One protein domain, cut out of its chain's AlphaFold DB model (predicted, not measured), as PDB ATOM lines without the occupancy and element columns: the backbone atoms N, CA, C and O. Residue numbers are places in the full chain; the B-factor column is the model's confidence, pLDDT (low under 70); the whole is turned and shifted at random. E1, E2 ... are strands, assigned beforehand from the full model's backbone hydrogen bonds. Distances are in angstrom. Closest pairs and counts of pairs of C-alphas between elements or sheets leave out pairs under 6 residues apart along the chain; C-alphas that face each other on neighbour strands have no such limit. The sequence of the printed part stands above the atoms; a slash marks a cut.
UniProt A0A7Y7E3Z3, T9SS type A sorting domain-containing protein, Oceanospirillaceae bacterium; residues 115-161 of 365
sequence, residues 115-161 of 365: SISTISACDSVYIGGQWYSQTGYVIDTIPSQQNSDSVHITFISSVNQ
ATOM      1  N   SER A 115     181.813 194.208 154.487       68.88
ATOM      2  CA  SER A 115     181.541 193.038 153.656       68.88
ATOM      3  C   SER A 115     180.287 193.286 152.834       68.88
ATOM      4  O   SER A 115     179.315 193.859 153.325       68.88
ATOM      5  N   ILE A 116     180.335 192.896 151.561       75.00
ATOM      6  CA  ILE A 116     179.213 193.031 150.636       75.00
ATOM      7  C   ILE A 116     178.827 191.637 150.165       75.00
ATOM      8  O   ILE A 116     179.668 190.899 149.650       75.00
ATOM      9  N   SER A 117     177.554 191.298 150.311       82.81
ATOM     10  CA  SER A 117     176.946 190.134 149.671       82.81
ATOM     11  C   SER A 117     175.893 190.590 148.667       82.81
ATOM     12  O   SER A 117     175.312 191.668 148.785       82.81
ATOM     13  N   THR A 118     175.675 189.794 147.623       87.44
ATOM     14  CA  THR A 118     174.646 190.058 146.612       87.44
ATOM     15  C   THR A 118     173.663 188.904 146.592       87.44
ATOM     16  O   THR A 118     174.078 187.746 146.595       87.44
ATOM     17  N   ILE A 119     172.371 189.224 146.570       88.25
ATOM     18  CA  ILE A 119     171.297 188.235 146.514       88.25
ATOM     19  C   ILE A 119     170.271 188.602 145.443       88.25
ATOM     20  O   ILE A 119     169.862 189.757 145.306       88.25
ATOM     21  N   SER A 120     169.831 187.588 144.706       88.94
ATOM     22  CA  SER A 120     168.634 187.623 143.870       88.94
ATOM     23  C   SER A 120     167.532 186.825 144.559       88.94
ATOM     24  O   SER A 120     167.797 185.718 145.030       88.94
ATOM     25  N   ALA A 121     166.312 187.355 144.597       85.88
ATOM     26  CA  ALA A 121     165.183 186.705 145.255       85.88
ATOM     27  C   ALA A 121     163.922 186.687 144.381       85.88
ATOM     28  O   ALA A 121     163.804 187.436 143.404       85.88
ATOM     29  N   CYS A 122     162.979 185.835 144.775       85.81
ATOM     30  CA  CYS A 122     161.630 185.761 144.223       85.81
ATOM     31  C   CYS A 122     160.642 186.340 145.229       85.81
ATOM     32  O   CYS A 122     160.721 185.984 146.401       85.81
ATOM     33  N   ASP A 123     159.737 187.206 144.773       87.75
ATOM     34  CA  ASP A 123     158.712 187.939 145.535       87.75
ATOM     35  C   ASP A 123     159.245 188.845 146.655       87.75
ATOM     36  O   ASP A 123     158.994 190.051 146.664       87.75
ATOM     37  N   SER A 124     159.991 188.288 147.608       89.75
ATOM     38  CA  SER A 124     160.650 189.030 148.675       89.75
ATOM     39  C   SER A 124     161.814 188.254 149.299       89.75
ATOM     40  O   SER A 124     161.922 187.035 149.182       89.75
ATOM     41  N   VAL A 125     162.693 188.975 149.993       90.31
ATOM     42  CA  VAL A 125     163.787 188.412 150.791       90.31
ATOM     43  C   VAL A 125     163.666 188.876 152.239       90.31
ATOM     44  O   VAL A 125     163.340 190.036 152.496       90.31
ATOM     45  N   TYR A 126     163.917 187.975 153.189       89.94
ATOM     46  CA  TYR A 126     163.895 188.282 154.617       89.94
ATOM     47  C   TYR A 126     165.313 188.546 155.128       89.94
ATOM     48  O   TYR A 126     166.158 187.653 155.103       89.94
ATOM     49  N   ILE A 127     165.581 189.775 155.576       87.19
ATOM     50  CA  ILE A 127     166.897 190.214 156.068       87.19
ATOM     51  C   ILE A 127     166.682 191.028 157.346       87.19
ATOM     52  O   ILE A 127     165.827 191.909 157.384       87.19
ATOM     53  N   GLY A 128     167.438 190.738 158.410       79.38
ATOM     54  CA  GLY A 128     167.463 191.584 159.615       79.38
ATOM     55  C   GLY A 128     166.108 191.771 160.312       79.38
ATOM     56  O   GLY A 128     165.871 192.801 160.935       79.38
ATOM     57  N   GLY A 129     165.191 190.809 160.186       82.19
ATOM     58  CA  GLY A 129     163.864 190.895 160.797       82.19
ATOM     59  C   GLY A 129     162.769 191.491 159.904       82.19
ATOM     60  O   GLY A 129     161.607 191.496 160.316       82.19
ATOM     61  N   GLN A 130     163.100 191.969 158.697       87.69
ATOM     62  CA  GLN A 130     162.154 192.603 157.772       87.69
ATOM     63  C   GLN A 130     162.147 191.958 156.381       87.69
ATOM     64  O   GLN A 130     163.129 191.362 155.938       87.69
ATOM     65  N   TRP A 131     161.010 192.084 155.695       92.94
ATOM     66  CA  TRP A 131     160.826 191.637 154.316       92.94
ATOM     67  C   TRP A 131     161.083 192.777 153.333       92.94
ATOM     68  O   TRP A 131     160.561 193.878 153.503       92.94
ATOM     69  N   TYR A 132     161.824 192.480 152.269       89.56
ATOM     70  CA  TYR A 132     162.120 193.409 151.183       89.56
ATOM     71  C   TYR A 132     161.621 192.834 149.858       89.56
ATOM     72  O   TYR A 132     162.042 191.752 149.459       89.56
ATOM     73  N   SER A 133     160.738 193.561 149.169       92.50
ATOM     74  CA  SER A 133     160.167 193.187 147.861       92.50
ATOM     75  C   SER A 133     160.688 194.041 146.697       92.50
ATOM     76  O   SER A 133     160.188 193.960 145.578       92.50
ATOM     77  N   GLN A 134     161.688 194.886 146.951       87.44
ATOM     78  CA  GLN A 134     162.311 195.766 145.964       87.44
ATOM     79  C   GLN A 134     163.832 195.610 146.007       87.44
ATOM     80  O   GLN A 134     164.401 195.218 147.027       87.44
ATOM     81  N   THR A 135     164.496 195.931 144.899       90.12
ATOM     82  CA  THR A 135     165.961 195.991 144.828       90.12
ATOM     83  C   THR A 135     166.505 197.132 145.679       90.12
ATOM     84  O   THR A 135     165.888 198.196 145.758       90.12
ATOM     85  N   GLY A 136     167.690 196.960 146.256       85.88
ATOM     86  CA  GLY A 136     168.302 197.983 147.100       85.88
ATOM     87  C   GLY A 136     169.396 197.434 148.002       85.88
ATOM     88  O   GLY A 136     169.786 196.274 147.889       85.88
ATOM     89  N   TYR A 137     169.893 198.283 148.896       83.19
ATOM     90  CA  TYR A 137     170.908 197.920 149.881       83.19
ATOM     91  C   TYR A 137     170.271 197.809 151.263       83.19
ATOM     92  O   TYR A 137     169.567 198.723 151.695       83.19
ATOM     93  N   VAL A 138     170.554 196.718 151.964       84.38
ATOM     94  CA  VAL A 138     170.231 196.543 153.382       84.38
ATOM     95  C   VAL A 138     171.542 196.552 154.151       84.38
ATOM     96  O   VAL A 138     172.441 195.768 153.847       84.38
ATOM     97  N   ILE A 139     171.664 197.472 155.104       78.00
ATOM     98  CA  ILE A 139     172.871 197.650 155.911       78.00
ATOM     99  C   ILE A 139     172.583 197.104 157.304       78.00
ATOM    100  O   ILE A 139     171.649 197.561 157.960       78.00
ATOM    101  N   ASP A 140     173.399 196.150 157.736       70.88
ATOM    102  CA  ASP A 140     173.406 195.624 159.095       70.88
ATOM    103  C   ASP A 140     174.743 195.972 159.760       70.88
ATOM    104  O   ASP A 140     175.821 195.766 159.192       70.88
ATOM    105  N   THR A 141     174.667 196.547 160.955       66.06
ATOM    106  CA  THR A 141     175.828 196.916 161.766       66.06
ATOM    107  C   THR A 141     175.919 195.935 162.919       66.06
ATOM    108  O   THR A 141     175.074 195.959 163.813       66.06
ATOM    109  N   ILE A 142     176.942 195.081 162.914       61.44
ATOM    110  CA  ILE A 142     177.177 194.127 163.999       61.44
ATOM    111  C   ILE A 142     177.989 194.852 165.082       61.44
ATOM    112  O   ILE A 142     179.153 195.185 164.821       61.44
ATOM    113  N   PRO A 143     177.427 195.093 166.284       52.94
ATOM    114  CA  PRO A 143     178.143 195.801 167.338       52.94
ATOM    115  C   PRO A 143     179.296 194.934 167.849       52.94
ATOM    116  O   PRO A 143     179.074 193.822 168.338       52.94
ATOM    117  N   SER A 144     180.530 195.430 167.756       47.69
ATOM    118  CA  SER A 144     181.676 194.804 168.424       47.69
ATOM    119  C   SER A 144     181.906 195.451 169.792       47.69
ATOM    120  O   SER A 144     181.548 196.605 170.023       47.69
ATOM    121  N   GLN A 145     182.521 194.721 170.731       46.72
ATOM    122  CA  GLN A 145     182.745 195.220 172.096       46.72
ATOM    123  C   GLN A 145     183.751 196.390 172.203       46.72
ATOM    124  O   GLN A 145     184.050 196.811 173.318       46.72
ATOM    125  N   GLN A 146     184.276 196.927 171.091       46.62
ATOM    126  CA  GLN A 146     185.248 198.034 171.094       46.62
ATOM    127  C   GLN A 146     184.828 199.280 170.288       46.62
ATOM    128  O   GLN A 146     185.675 200.111 169.989       46.62
ATOM    129  N   ASN A 147     183.531 199.472 170.000       49.78
ATOM    130  CA  ASN A 147     182.987 200.628 169.249       49.78
ATOM    131  C   ASN A 147     183.499 200.769 167.797       49.78
ATOM    132  O   ASN A 147     183.256 201.784 167.145       49.78
ATOM    133  N   SER A 148     184.154 199.728 167.289       50.59
ATOM    134  CA  SER A 148     184.471 199.504 165.882       50.59
ATOM    135  C   SER A 148     183.345 198.665 165.283       50.59
ATOM    136  O   SER A 148     183.323 197.438 165.437       50.59
ATOM    137  N   ASP A 149     182.358 199.302 164.660       54.84
ATOM    138  CA  ASP A 149     181.234 198.568 164.075       54.84
ATOM    139  C   ASP A 149     181.673 197.898 162.761       54.84
ATOM    140  O   ASP A 149     182.258 198.534 161.879       54.84
ATOM    141  N   SER A 150     181.397 196.598 162.614       61.41
ATOM    142  CA  SER A 150     181.511 195.925 161.314       61.41
ATOM    143  C   SER A 150     180.224 196.145 160.528       61.41
ATOM    144  O   SER A 150     179.129 196.024 161.080       61.41
ATOM    145  N   VAL A 151     180.355 196.459 159.239       68.88
ATOM    146  CA  VAL A 151     179.217 196.774 158.371       68.88
ATOM    147  C   VAL A 151     179.055 195.654 157.353       68.88
ATOM    148  O   VAL A 151     179.924 195.434 156.505       68.88
ATOM    149  N   HIS A 152     177.930 194.948 157.419       76.50
ATOM    150  CA  HIS A 152     177.531 194.003 156.385       76.50
ATOM    151  C   HIS A 152     176.463 194.649 155.501       76.50
ATOM    152  O   HIS A 152     175.409 195.072 155.973       76.50
ATOM    153  N   ILE A 153     176.742 194.726 154.201       78.81
ATOM    154  CA  ILE A 153     175.829 195.285 153.207       78.81
ATOM    155  C   ILE A 153     175.316 194.141 152.337       78.81
ATOM    156  O   ILE A 153     176.082 193.504 151.614       78.81
ATOM    157  N   THR A 154     174.008 193.916 152.357       84.81
ATOM    158  CA  THR A 154     173.350 193.020 151.405       84.81
ATOM    159  C   THR A 154     172.786 193.847 150.258       84.81
ATOM    160  O   THR A 154     171.906 194.682 150.466       84.81
ATOM    161  N   PHE A 155     173.270 193.617 149.038       87.62
ATOM    162  CA  PHE A 155     172.682 194.178 147.825       87.62
ATOM    163  C   PHE A 155     171.663 193.205 147.227       87.62
ATOM    164  O   PHE A 155     172.010 192.103 146.797       87.62
ATOM    165  N   ILE A 156     170.401 193.620 147.180       91.56
ATOM    166  CA  ILE A 156     169.322 192.905 146.501       91.56
ATOM    167  C   ILE A 156     169.377 193.299 145.022       91.56
ATOM    168  O   ILE A 156     168.886 194.365 144.642       91.56
ATOM    169  N   SER A 157     169.999 192.457 144.195       88.00
ATOM    170  CA  SER A 157     170.260 192.759 142.781       88.00
ATOM    171  C   SER A 157     169.024 192.625 141.895       88.00
ATOM    172  O   SER A 157     168.920 193.303 140.877       88.00
ATOM    173  N   SER A 158     168.091 191.748 142.268       87.38
ATOM    174  CA  SER A 158     166.826 191.548 141.560       87.38
ATOM    175  C   SER A 158     165.780 190.926 142.481       87.38
ATOM    176  O   SER A 158     166.086 189.965 143.191       87.38
ATOM    177  N   VAL A 159     164.546 191.423 142.404       87.12
ATOM    178  CA  VAL A 159     163.359 190.763 142.961       87.12
ATOM    179  C   VAL A 159     162.408 190.495 141.804       87.12
ATOM    180  O   VAL A 159     161.845 191.434 141.242       87.12
ATOM    181  N   ASN A 160     162.285 189.232 141.402       85.31
ATOM    182  CA  ASN A 160     161.371 188.833 140.332       85.31
ATOM    183  C   ASN A 160     160.075 188.294 140.941       85.31
ATOM    184  O   ASN A 160     160.108 187.635 141.977       85.31
ATOM    185  N   GLN A 161     158.941 188.568 140.306       79.69
ATOM    186  CA  GLN A 161     157.650 188.067 140.777       79.69
ATOM    187  C   GLN A 161     157.450 186.615 140.340       79.69
ATOM    188  O   GLN A 161     157.700 186.284 139.176       79.69
TER     189      GLN A 161
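AT A GLANCE: This is residues 115 to 161 of the 365 residues of the protein "T9SS type A sorting domain-containing protein" of Oceanospirillaceae bacterium (UniProt A0A7Y7E3Z3). A long, narrow, strongly twisted sheet of three strands, with E5 between E1 and E4, makes the length of this domain. A small hairpin, E2 and E3, is set loosely over one face of it, towards the end where E1 ends and E4 begins, and the link of residues 143 to 149 turns the chain round at the opposite end. The printed part has 47 residues with no named helix and five named strands, E1 to E5 in order along the chain; the class is all strand. The large sheet, order E1, E5, E4, is mixed, and the small one, E2 and E3, is antiparallel. The whole is loose, with a radius of gyration of the C-alphas of 12.2 A, and only just a rod, spanning 42 by 18 by 10 A.

IN THESE COORDINATES: E1 runs from residue 115, C-alpha at (181.541, 193.038, 153.656), to residue 122, 23.2 A from first to last C-alpha. E2 holds residues 125 to 127 and E3 residues 130 to 132. E4, residues 136 to 142, is 19.5 A long and begins with its C-alpha at (168.302, 197.983, 147.100). E5, residues 150 to 160, is the longest strand at 29.9 A and ends with C-alpha 160 at (161.371, 188.833, 140.332).

HOW THE PARTS SIT: E5 is the inner strand of the large sheet; E1 and E4 are its edge strands. E1 and E5 are parallel, at 24 degrees; C-alphas 118 and 155 face each other at 4.7 A, and N 155 and O 117 are within hydrogen-bond range at 2.8 A. E4 and E5 form a hairpin, antiparallel at 154 degrees. In it C-alphas 137 and 155 face each other at 4.6 A, and N 154 and O 138 are within hydrogen-bond range at 2.8 A. E2 and E3 form the other hairpin, antiparallel at 142 degrees, with N 125 and O 132 within hydrogen-bond range at 2.9 A. E1 and E2 meet only through their link. E2 and E4 have 1 pair of C-alphas within 8 A, those of Ile 127 and Val 138 at 7.6 A. E2 and E5 are only just apart, the closest C-alphas being 8.2 A from each other. E3 is apart from E1, E4 and E5.

THE WHOLE: The two C-alphas farthest apart are those of Gln 146 and Gln 161, at 42.2 A. The printed part has no cut. The links E1 to E2, E2 to E3 and E3 to E4 are tight, and E4 to E5, with 7 residues, is short; no link is long. The mean pLDDT of the printed part is 78.0, with residue 115 and residues 141 to 151 under 70.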